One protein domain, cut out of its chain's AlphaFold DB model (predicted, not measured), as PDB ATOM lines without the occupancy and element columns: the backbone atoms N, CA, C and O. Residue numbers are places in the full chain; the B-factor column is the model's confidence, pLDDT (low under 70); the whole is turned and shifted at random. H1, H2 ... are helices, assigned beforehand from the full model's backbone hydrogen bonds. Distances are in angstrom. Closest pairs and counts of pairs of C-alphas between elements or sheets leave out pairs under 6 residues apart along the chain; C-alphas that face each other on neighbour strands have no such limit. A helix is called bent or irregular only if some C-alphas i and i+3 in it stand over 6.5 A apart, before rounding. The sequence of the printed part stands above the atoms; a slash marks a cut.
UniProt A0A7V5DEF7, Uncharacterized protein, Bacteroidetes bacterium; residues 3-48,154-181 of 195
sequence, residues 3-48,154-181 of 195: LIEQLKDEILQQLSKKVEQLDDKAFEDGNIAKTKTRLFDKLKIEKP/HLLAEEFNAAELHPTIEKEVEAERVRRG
ATOM      1  N   LEU A   3     -56.161  51.818 -20.728       87.88
ATOM      2  CA  LEU A   3     -54.753  52.210 -20.746       87.88
ATOM      3  C   LEU A   3     -53.954  51.518 -21.856       87.88
ATOM      4  O   LEU A   3     -53.130  52.171 -22.482       87.88
ATOM      5  N   ILE A   4     -54.178  50.217 -22.087       87.56
ATOM      6  CA  ILE A   4     -53.450  49.479 -23.128       87.56
ATOM      7  C   ILE A   4     -53.740  50.099 -24.498       87.56
ATOM      8  O   ILE A   4     -52.804  50.461 -25.186       87.56
ATOM      9  N   GLU A   5     -55.009  50.355 -24.825       90.50
ATOM     10  CA  GLU A   5     -55.417  50.977 -26.093       90.50
ATOM     11  C   GLU A   5     -54.812  52.378 -26.277       90.50
ATOM     12  O   GLU A   5     -54.282  52.684 -27.338       90.50
ATOM     13  N   GLN A   6     -54.773  53.197 -25.219       92.12
ATOM     14  CA  GLN A   6     -54.081  54.494 -25.263       92.12
ATOM     15  C   GLN A   6     -52.585  54.344 -25.573       92.12
ATOM     16  O   GLN A   6     -52.046  55.089 -26.386       92.12
ATOM     17  N   LEU A   7     -51.912  53.376 -24.942       93.38
ATOM     18  CA  LEU A   7     -50.499  53.101 -25.204       93.38
ATOM     19  C   LEU A   7     -50.275  52.606 -26.636       93.38
ATOM     20  O   LEU A   7     -49.297  53.017 -27.255       93.38
ATOM     21  N   LYS A   8     -51.176  51.770 -27.175       93.44
ATOM     22  CA  LYS A   8     -51.115  51.323 -28.574       93.44
ATOM     23  C   LYS A   8     -51.129  52.520 -29.519       93.44
ATOM     24  O   LYS A   8     -50.213  52.666 -30.323       93.44
ATOM     25  N   ASP A   9     -52.106  53.413 -29.365       93.19
ATOM     26  CA  ASP A   9     -52.229  54.617 -30.193       93.19
ATOM     27  C   ASP A   9     -50.989  55.519 -30.083       93.19
ATOM     28  O   ASP A   9     -50.444  55.961 -31.098       93.19
ATOM     29  N   GLU A  10     -50.502  55.761 -28.859       94.50
ATOM     30  CA  GLU A  10     -49.280  56.536 -28.602       94.50
ATOM     31  C   GLU A  10     -48.067  55.927 -29.331       94.50
ATOM     32  O   GLU A  10     -47.288  56.648 -29.962       94.50
ATOM     33  N   ILE A  11     -47.905  54.604 -29.266       96.06
ATOM     34  CA  ILE A  11     -46.779  53.879 -29.867       96.06
ATOM     35  C   ILE A  11     -46.853  53.887 -31.389       96.06
ATOM     36  O   ILE A  11     -45.845  54.160 -32.040       96.06
ATOM     37  N   LEU A  12     -48.026  53.636 -31.967       93.69
ATOM     38  CA  LEU A  12     -48.203  53.626 -33.418       93.69
ATOM     39  C   LEU A  12     -47.977  55.024 -34.017       93.69
ATOM     40  O   LEU A  12     -47.311  55.155 -35.042       93.69
ATOM     41  N   GLN A  13     -48.410  56.089 -33.336       93.62
ATOM     42  CA  GLN A  13     -48.088  57.461 -33.748       93.62
ATOM     43  C   GLN A  13     -46.588  57.773 -33.651       93.62
ATOM     44  O   GLN A  13     -46.038  58.497 -34.489       93.62
ATOM     45  N   GLN A  14     -45.907  57.264 -32.621       95.62
ATOM     46  CA  GLN A  14     -44.458  57.413 -32.491       95.62
ATOM     47  C   GLN A  14     -43.697  56.619 -33.552       95.62
ATOM     48  O   GLN A  14     -42.659  57.094 -34.016       95.62
ATOM     49  N   LEU A  15     -44.194  55.443 -33.938       96.25
ATOM     50  CA  LEU A  15     -43.598  54.602 -34.967       96.25
ATOM     51  C   LEU A  15     -43.482  55.354 -36.291       96.25
ATOM     52  O   LEU A  15     -42.362  55.509 -36.778       96.25
ATOM     53  N   SER A  16     -44.591  55.873 -36.825       91.19
ATOM     54  CA  SER A  16     -44.578  56.574 -38.116       91.19
ATOM     55  C   SER A  16     -43.607  57.759 -38.099       91.19
ATOM     56  O   SER A  16     -42.750  57.872 -38.973       91.19
ATOM     57  N   LYS A  17     -43.614  58.568 -37.027       94.31
ATOM     58  CA  LYS A  17     -42.655  59.679 -36.859       94.31
ATOM     59  C   LYS A  17     -41.200  59.213 -36.838       94.31
ATOM     60  O   LYS A  17     -40.335  59.860 -37.420       94.31
ATOM     61  N   LYS A  18     -40.901  58.117 -36.132       94.50
ATOM     62  CA  LYS A  18     -39.533  57.585 -36.047       94.50
ATOM     63  C   LYS A  18     -39.068  57.049 -37.393       94.50
ATOM     64  O   LYS A  18     -37.919  57.290 -37.736       94.50
ATOM     65  N   VAL A  19     -39.930  56.353 -38.133       94.06
ATOM     66  CA  VAL A  19     -39.619  55.816 -39.465       94.06
ATOM     67  C   VAL A  19     -39.281  56.948 -40.438       94.06
ATOM     68  O   VAL A  19     -38.231  56.899 -41.072       94.06
ATOM     69  N   GLU A  20     -40.088  58.011 -40.480       91.00
ATOM     70  CA  GLU A  20     -39.828  59.189 -41.324       91.00
ATOM     71  C   GLU A  20     -38.487  59.878 -41.009       91.00
ATOM     72  O   GLU A  20     -37.828  60.406 -41.903       91.00
ATOM     73  N   GLN A  21     -38.055  59.857 -39.746       93.06
ATOM     74  CA  GLN A  21     -36.813  60.493 -39.286       93.06
ATOM     75  C   GLN A  21     -35.545  59.665 -39.535       93.06
ATOM     76  O   GLN A  21     -34.443  60.174 -39.323       93.06
ATOM     77  N   LEU A  22     -35.668  58.398 -39.938       93.06
ATOM     78  CA  LEU A  22     -34.505  57.569 -40.253       93.06
ATOM     79  C   LEU A  22     -33.806  58.064 -41.525       93.06
ATOM     80  O   LEU A  22     -34.432  58.635 -42.419       93.06
ATOM     81  N   ASP A  23     -32.499  57.830 -41.612       91.50
ATOM     82  CA  ASP A  23     -31.714  58.115 -42.810       91.50
ATOM     83  C   ASP A  23     -31.904  57.030 -43.879       91.50
ATOM     84  O   ASP A  23     -32.378  55.930 -43.602       91.50
ATOM     85  N   ASP A  24     -31.518  57.329 -45.120       89.56
ATOM     86  CA  ASP A  24     -31.664  56.384 -46.238       89.56
ATOM     87  C   ASP A  24     -30.880  55.082 -46.003       89.56
ATOM     88  O   ASP A  24     -31.344  54.000 -46.365       89.56
ATOM     89  N   LYS A  25     -29.746  55.161 -45.292       89.31
ATOM     90  CA  LYS A  25     -28.922  53.999 -44.927       89.31
ATOM     91  C   LYS A  25     -29.687  52.971 -44.100       89.31
ATOM     92  O   LYS A  25     -29.419  51.775 -44.218       89.31
ATOM     93  N   ALA A  26     -30.639  53.405 -43.276       89.81
ATOM     94  CA  ALA A  26     -31.473  52.511 -42.482       89.81
ATOM     95  C   ALA A  26     -32.384  51.605 -43.334       89.81
ATOM     96  O   ALA A  26     -32.809  50.555 -42.841       89.81
ATOM     97  N   PHE A  27     -32.664  51.987 -44.585       90.06
ATOM     98  CA  PHE A  27     -33.556  51.277 -45.511       90.06
ATOM     99  C   PHE A  27     -32.815  50.440 -46.565       90.06
ATOM    100  O   PHE A  27     -33.454  49.726 -47.339       90.06
ATOM    101  N   GLU A  28     -31.482  50.493 -46.588       87.31
ATOM    102  CA  GLU A  28     -30.645  49.612 -47.407       87.31
ATOM    103  C   GLU A  28     -30.806  48.142 -46.971       87.31
ATOM    104  O   GLU A  28     -30.983  47.846 -45.784       87.31
ATOM    105  N   ASP A  29     -30.697  47.195 -47.912       81.19
ATOM    106  CA  ASP A  29     -30.941  45.763 -47.651       81.19
ATOM    107  C   ASP A  29     -30.089  45.190 -46.512       81.19
ATOM    108  O   ASP A  29     -30.586  44.419 -45.690       81.19
ATOM    109  N   GLY A  30     -28.831  45.625 -46.394       83.12
ATOM    110  CA  GLY A  30     -27.931  45.191 -45.319       83.12
ATOM    111  C   GLY A  30     -28.319  45.689 -43.918       83.12
ATOM    112  O   GLY A  30     -27.818  45.167 -42.916       83.12
ATOM    113  N   ASN A  31     -29.210  46.681 -43.829       89.62
ATOM    114  CA  ASN A  31     -29.569  47.359 -42.584       89.62
ATOM    115  C   ASN A  31     -31.044  47.195 -42.198       89.62
ATOM    116  O   ASN A  31     -31.356  47.293 -41.013       89.62
ATOM    117  N   ILE A  32     -31.937  46.878 -43.141       88.62
ATOM    118  CA  ILE A  32     -33.388  46.887 -42.913       88.62
ATOM    119  C   ILE A  32     -33.837  45.978 -41.759       88.62
ATOM    120  O   ILE A  32     -34.655  46.380 -40.933       88.62
ATOM    121  N   ALA A  33     -33.262  44.777 -41.644       90.56
ATOM    122  CA  ALA A  33     -33.576  43.853 -40.556       90.56
ATOM    123  C   ALA A  33     -33.163  44.437 -39.195       90.56
ATOM    124  O   ALA A  33     -33.956  44.455 -38.255       90.56
ATOM    125  N   LYS A  34     -31.956  45.013 -39.113       93.06
ATOM    126  CA  LYS A  34     -31.458  45.681 -37.900       93.06
ATOM    127  C   LYS A  34     -32.310  46.898 -37.544       93.06
ATOM    128  O   LYS A  34     -32.552  47.141 -36.366       93.06
ATOM    129  N   THR A  35     -32.764  47.654 -38.540       94.06
ATOM    130  CA  THR A  35     -33.660  48.801 -38.358       94.06
ATOM    131  C   THR A  35     -34.986  48.366 -37.742       94.06
ATOM    132  O   THR A  35     -35.391  48.935 -36.731       94.06
ATOM    133  N   LYS A  36     -35.620  47.317 -38.284       95.06
ATOM    134  CA  LYS A  36     -36.873  46.763 -37.749       95.06
ATOM    135  C   LYS A  36     -36.718  46.300 -36.298       95.06
ATOM    136  O   LYS A  36     -37.505  46.716 -35.453       95.06
ATOM    137  N   THR A  37     -35.666  45.538 -35.982       95.19
ATOM    138  CA  THR A  37     -35.375  45.110 -34.601       95.19
ATOM    139  C   THR A  37     -35.184  46.305 -33.666       95.19
ATOM    140  O   THR A  37     -35.809  46.373 -32.615       95.19
ATOM    141  N   ARG A  38     -34.392  47.308 -34.071       95.00
ATOM    142  CA  ARG A  38     -34.159  48.517 -33.261       95.00
ATOM    143  C   ARG A  38     -35.424  49.337 -33.024       95.00
ATOM    144  O   ARG A  38     -35.543  49.955 -31.970       95.00
ATOM    145  N   LEU A  39     -36.319  49.419 -34.009       96.38
ATOM    146  CA  LEU A  39     -37.607  50.095 -33.848       96.38
ATOM    147  C   LEU A  39     -38.487  49.332 -32.862       96.38
ATOM    148  O   LEU A  39     -39.047  49.958 -31.966       96.38
ATOM    149  N   PHE A  40     -38.542  48.004 -32.979       97.12
ATOM    150  CA  PHE A  40     -39.305  47.159 -32.067       97.12
ATOM    151  C   PHE A  40     -38.802  47.285 -30.628       97.12
ATOM    152  O   PHE A  40     -39.582  47.625 -29.747       97.12
ATOM    153  N   ASP A  41     -37.496  47.140 -30.394       95.00
ATOM    154  CA  ASP A  41     -36.910  47.240 -29.052       95.00
ATOM    155  C   ASP A  41     -37.173  48.593 -28.379       95.00
ATOM    156  O   ASP A  41     -37.275  48.670 -27.158       95.00
ATOM    157  N   LYS A  42     -37.293  49.667 -29.168       94.44
ATOM    158  CA  LYS A  42     -37.569  51.021 -28.666       94.44
ATOM    159  C   LYS A  42     -39.044  51.306 -28.405       94.44
ATOM    160  O   LYS A  42     -39.337  52.292 -27.735       94.44
ATOM    161  N   LEU A  43     -39.947  50.549 -29.022       95.75
ATOM    162  CA  LEU A  43     -41.381  50.847 -29.045       95.75
ATOM    163  C   LEU A  43     -42.226  49.780 -28.356       95.75
ATOM    164  O   LEU A  43     -43.373  50.060 -28.023       95.75
ATOM    165  N   LYS A  44     -41.686  48.576 -28.145       95.56
ATOM    166  CA  LYS A  44     -42.385  47.509 -27.436       95.56
ATOM    167  C   LYS A  44     -42.763  47.964 -26.030       95.56
ATOM    168  O   LYS A  44     -42.011  48.664 -25.350       95.56
ATOM    169  N   ILE A  45     -43.931  47.526 -25.584       94.75
ATOM    170  CA  ILE A  45     -44.362  47.732 -24.205       94.75
ATOM    171  C   ILE A  45     -43.709  46.648 -23.354       94.75
ATOM    172  O   ILE A  45     -43.983  45.463 -23.546       94.75
ATOM    173  N   GLU A  46     -42.864  47.050 -22.409       92.62
ATOM    174  CA  GLU A  46     -42.289  46.148 -21.411       92.62
ATOM    175  C   GLU A  46     -43.087  46.206 -20.105       92.62
ATOM    176  O   GLU A  46     -43.587  47.257 -19.692       92.62
ATOM    177  N   LYS A  47     -43.212  45.054 -19.442       93.19
ATOM    178  CA  LYS A  47     -43.828  44.965 -18.119       93.19
ATOM    179  C   LYS A  47     -42.937  45.689 -17.097       93.19
ATOM    180  O   LYS A  47     -41.753  45.366 -17.023       93.19
ATOM    181  N   PRO A  48     -43.480  46.594 -16.264       94.00
ATOM    182  CA  PRO A  48     -42.728  47.158 -15.148       94.00
ATOM    183  C   PRO A  48     -42.281  46.084 -14.156       94.00
ATOM    184  O   PRO A  48     -43.037  45.160 -13.839       94.00
ATOM    185  N   HIS A 154     -49.136  42.556 -18.793       94.50
ATOM    186  CA  HIS A 154     -48.049  42.003 -19.589       94.50
ATOM    187  C   HIS A 154     -48.556  41.108 -20.714       94.50
ATOM    188  O   HIS A 154     -48.120  41.289 -21.843       94.50
ATOM    189  N   LEU A 155     -49.528  40.236 -20.438       95.06
ATOM    190  CA  LEU A 155     -50.132  39.376 -21.460       95.06
ATOM    191  C   LEU A 155     -50.727  40.191 -22.618       95.06
ATOM    192  O   LEU A 155     -50.490  39.888 -23.782       95.06
ATOM    193  N   LEU A 156     -51.447  41.271 -22.303       94.62
ATOM    194  CA  LEU A 156     -52.035  42.159 -23.313       94.62
ATOM    195  C   LEU A 156     -50.966  42.938 -24.088       94.62
ATOM    196  O   LEU A 156     -51.114  43.192 -25.282       94.62
ATOM    197  N   ALA A 157     -49.895  43.342 -23.403       95.44
ATOM    198  CA  ALA A 157     -48.760  44.014 -24.018       95.44
ATOM    199  C   ALA A 157     -47.998  43.076 -24.965       95.44
ATOM    200  O   ALA A 157     -47.634  43.495 -26.059       95.44
ATOM    201  N   GLU A 158     -47.789  41.813 -24.590       95.69
ATOM    202  CA  GLU A 158     -47.172  40.802 -25.454       95.69
ATOM    203  C   GLU A 158     -48.032  40.500 -26.680       95.69
ATOM    204  O   GLU A 158     -47.502  40.450 -27.791       95.69
ATOM    205  N   GLU A 159     -49.350  40.377 -26.502       95.94
ATOM    206  CA  GLU A 159     -50.292  40.206 -27.610       95.94
ATOM    207  C   GLU A 159     -50.203  41.376 -28.596       95.94
ATOM    208  O   GLU A 159     -50.016  41.156 -29.791       95.94
ATOM    209  N   PHE A 160     -50.232  42.619 -28.105       96.50
ATOM    210  CA  PHE A 160     -50.035  43.807 -28.938       96.50
ATOM    211  C   PHE A 160     -48.675  43.807 -29.648       96.50
ATOM    212  O   PHE A 160     -48.596  44.020 -30.861       96.50
ATOM    213  N   ASN A 161     -47.597  43.563 -28.899       96.62
ATOM    214  CA  ASN A 161     -46.236  43.580 -29.425       96.62
ATOM    215  C   ASN A 161     -46.083  42.576 -30.588       96.62
ATOM    216  O   ASN A 161     -45.459  42.898 -31.602       96.62
ATOM    217  N   ALA A 162     -46.669  41.382 -30.460       95.00
ATOM    218  CA  ALA A 162     -46.581  40.321 -31.458       95.00
ATOM    219  C   ALA A 162     -47.564  40.499 -32.626       95.00
ATOM    220  O   ALA A 162     -47.165  40.378 -33.784       95.00
ATOM    221  N   ALA A 163     -48.840  40.765 -32.338       95.00
ATOM    222  CA  ALA A 163     -49.907  40.748 -33.337       95.00
ATOM    223  C   ALA A 163     -50.067  42.075 -34.091       95.00
ATOM    224  O   ALA A 163     -50.545  42.074 -35.224       95.00
ATOM    225  N   GLU A 164     -49.671  43.198 -33.490       95.81
ATOM    226  CA  GLU A 164     -49.912  44.529 -34.054       95.81
ATOM    227  C   GLU A 164     -48.605  45.286 -34.312       95.81
ATOM    228  O   GLU A 164     -48.349  45.710 -35.443       95.81
ATOM    229  N   LEU A 165     -47.741  45.434 -33.302       97.00
ATOM    230  CA  LEU A 165     -46.546  46.275 -33.409       97.00
ATOM    231  C   LEU A 165     -45.529  45.720 -34.411       97.00
ATOM    232  O   LEU A 165     -45.094  46.451 -35.301       97.00
ATOM    233  N   HIS A 166     -45.160  44.440 -34.294       95.56
ATOM    234  CA  HIS A 166     -44.214  43.796 -35.211       95.56
ATOM    235  C   HIS A 166     -44.652  43.918 -36.683       95.56
ATOM    236  O   HIS A 166     -43.883  44.470 -37.481       95.56
ATOM    237  N   PRO A 167     -45.879  43.499 -37.060       96.25
ATOM    238  CA  PRO A 167     -46.359  43.630 -38.435       96.25
ATOM    239  C   PRO A 167     -46.433  45.084 -38.912       96.25
ATOM    240  O   PRO A 167     -46.129  45.379 -40.070       96.25
ATOM    241  N   THR A 168     -46.803  46.015 -38.028       96.94
ATOM    242  CA  THR A 168     -46.904  47.431 -38.400       96.94
ATOM    243  C   THR A 168     -45.530  48.042 -38.664       96.94
ATOM    244  O   THR A 168     -45.367  48.737 -39.663       96.94
ATOM    245  N   ILE A 169     -44.512  47.724 -37.855       97.31
ATOM    246  CA  ILE A 169     -43.122  48.128 -38.124       97.31
ATOM    247  C   ILE A 169     -42.672  47.619 -39.492       97.31
ATOM    248  O   ILE A 169     -42.070  48.366 -40.263       97.31
ATOM    249  N   GLU A 170     -42.958  46.356 -39.813       94.94
ATOM    250  CA  GLU A 170     -42.589  45.792 -41.109       94.94
ATOM    251  C   GLU A 170     -43.230  46.542 -42.273       94.94
ATOM    252  O   GLU A 170     -42.533  46.864 -43.240       94.94
ATOM    253  N   LYS A 171     -44.525  46.841 -42.152       95.56
ATOM    254  CA  LYS A 171     -45.303  47.562 -43.158       95.56
ATOM    255  C   LYS A 171     -44.821  49.001 -43.339       95.56
ATOM    256  O   LYS A 171     -44.601  49.411 -44.473       95.56
ATOM    257  N   GLU A 172     -44.640  49.750 -42.253       95.44
ATOM    258  CA  GLU A 172     -44.222  51.159 -42.290       95.44
ATOM    259  C   GLU A 172     -42.804  51.309 -42.859       95.44
ATOM    260  O   GLU A 172     -42.568  52.150 -43.720       95.44
ATOM    261  N   VAL A 173     -41.862  50.451 -42.448       94.94
ATOM    262  CA  VAL A 173     -40.481  50.490 -42.964       94.94
ATOM    263  C   VAL A 173     -40.430  50.150 -44.454       94.94
ATOM    264  O   VAL A 173     -39.693  50.791 -45.201       94.94
ATOM    265  N   GLU A 174     -41.197  49.154 -44.908       92.75
ATOM    266  CA  GLU A 174     -41.257  48.808 -46.333       92.75
ATOM    267  C   GLU A 174     -41.937  49.916 -47.150       92.75
ATOM    268  O   GLU A 174     -41.429  50.293 -48.205       92.75
ATOM    269  N   ALA A 175     -43.043  50.481 -46.656       92.81
ATOM    270  CA  ALA A 175     -43.726  51.592 -47.313       92.81
ATOM    271  C   ALA A 175     -42.804  52.812 -47.456       92.81
ATOM    272  O   ALA A 175     -42.710  53.399 -48.536       92.81
ATOM    273  N   GLU A 176     -42.070  53.153 -46.396       93.69
ATOM    274  CA  GLU A 176     -41.133  54.272 -46.398       93.69
ATOM    275  C   GLU A 176     -39.948  54.028 -47.338       93.69
ATOM    276  O   GLU A 176     -39.555  54.914 -48.101       93.69
ATOM    277  N   ARG A 177     -39.418  52.803 -47.366       90.44
ATOM    278  CA  ARG A 177     -38.380  52.404 -48.320       90.44
ATOM    279  C   ARG A 177     -38.829  52.604 -49.769       90.44
ATOM    280  O   ARG A 177     -38.082  53.167 -50.572       90.44
ATOM    281  N   VAL A 178     -40.041  52.155 -50.101       90.12
ATOM    282  CA  VAL A 178     -40.630  52.319 -51.439       90.12
ATOM    283  C   VAL A 178     -40.818  53.799 -51.762       90.12
ATOM    284  O   VAL A 178     -40.434  54.232 -52.848       90.12
ATOM    285  N   ARG A 179     -41.334  54.597 -50.816       91.94
ATOM    286  CA  ARG A 179     -41.512  56.051 -50.970       91.94
ATOM    287  C   ARG A 179     -40.198  56.766 -51.303       91.94
ATOM    288  O   ARG A 179     -40.202  57.703 -52.095       91.94
ATOM    289  N   ARG A 180     -39.083  56.320 -50.716       87.81
ATOM    290  CA  ARG A 180     -37.733  56.857 -50.959       87.81
ATOM    291  C   ARG A 180     -37.058  56.309 -52.218       87.81
ATOM    292  O   ARG A 180     -35.980  56.773 -52.572       87.81
ATOM    293  N   GLY A 181     -37.663  55.336 -52.901       84.62
ATOM    294  CA  GLY A 181     -37.103  54.742 -54.116       84.62
ATOM    295  C   GLY A 181     -35.849  53.890 -53.881       84.62
ATOM    296  O   GLY A 181     -35.104  53.631 -54.826       84.62
TER     297      GLY A 181
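AT A GLANCE: This is residues 3 to 48 and 154 to 181 of the 195 residues of an uncharacterized protein of Bacteroidetes bacterium (UniProt A0A7V5DEF7). A slim body of three long helices: the bent H4 runs along most of its length, H1 runs beside arm H4b the same way, and H3 comes back the opposite way, crossing H4b. The short H2 sits at one end, where the chain turns from H1 to H3. The 74 printed residues hold four named helices, H1 to H4 in chain order, and no named strand: all helix. The whole is compact by its radius of gyration of the C-alphas, 12.6 A, with an elongated outline of 37 by 19 by 18 A.

HOW THE PARTS SIT: H4, residues 154 to 179, was assigned as one helix by its hydrogen bonds but is bent: C-alphas 163 and 166 are 6.7 A apart, and arms H4a, residues 154 to 163, and H4b, residues 166 to 179, stand at a steep tilt of 36 degrees, only just past shallow. H3, residues 29 to 43, touches H4b at a steep tilt of 46 degrees, opposite ways, the closest C-alphas being those of Lys 36 and Ile 169, 6.4 A apart. H1, residues 3 to 20, touches H4b with residues 15 to 20 alone, at a shallow tilt of 26 degrees, the same way; the closest C-alphas, of Val 19 and Val 173, are 6.4 A apart. H1 and H3 only just touch, with 3 pairs of C-alphas within 8 A, closest Ile 11 and Leu 43 at 6.2 A. H2, residues 24 to 27, and H3 touch only at the corner, closest C-alphas Ala 26 and Ile 32, 6.0 A. Every O i to N i+4 pair is within hydrogen-bond range in H4a and H4b, 13 of 14 in H1 and 9 of 11 in H3; H2 is too short for such a pair.

IN THESE COORDINATES: H1 spans 26.4 A from C-alpha 3 at (-54.753, 52.210, -20.746). H3 spans 21.9 A and is irregular, with C-alphas 30 and 33 lying 7.5 A apart. H2 spans 5.5 A, H4a 13.9 A and H4b 20.1 A, ending at C-alpha 179, (-41.512, 56.051, -50.970).

THE WHOLE: The C-alphas farthest apart, of Pro 48 and Gly 181, are 40.1 A apart. Residues 49 to 153 are not printed; C-alphas 48 and 154 are 8.6 A apart across this cut. The links H1 to H2 and H2 to H3 are tight. No printed residue has pLDDT under 70.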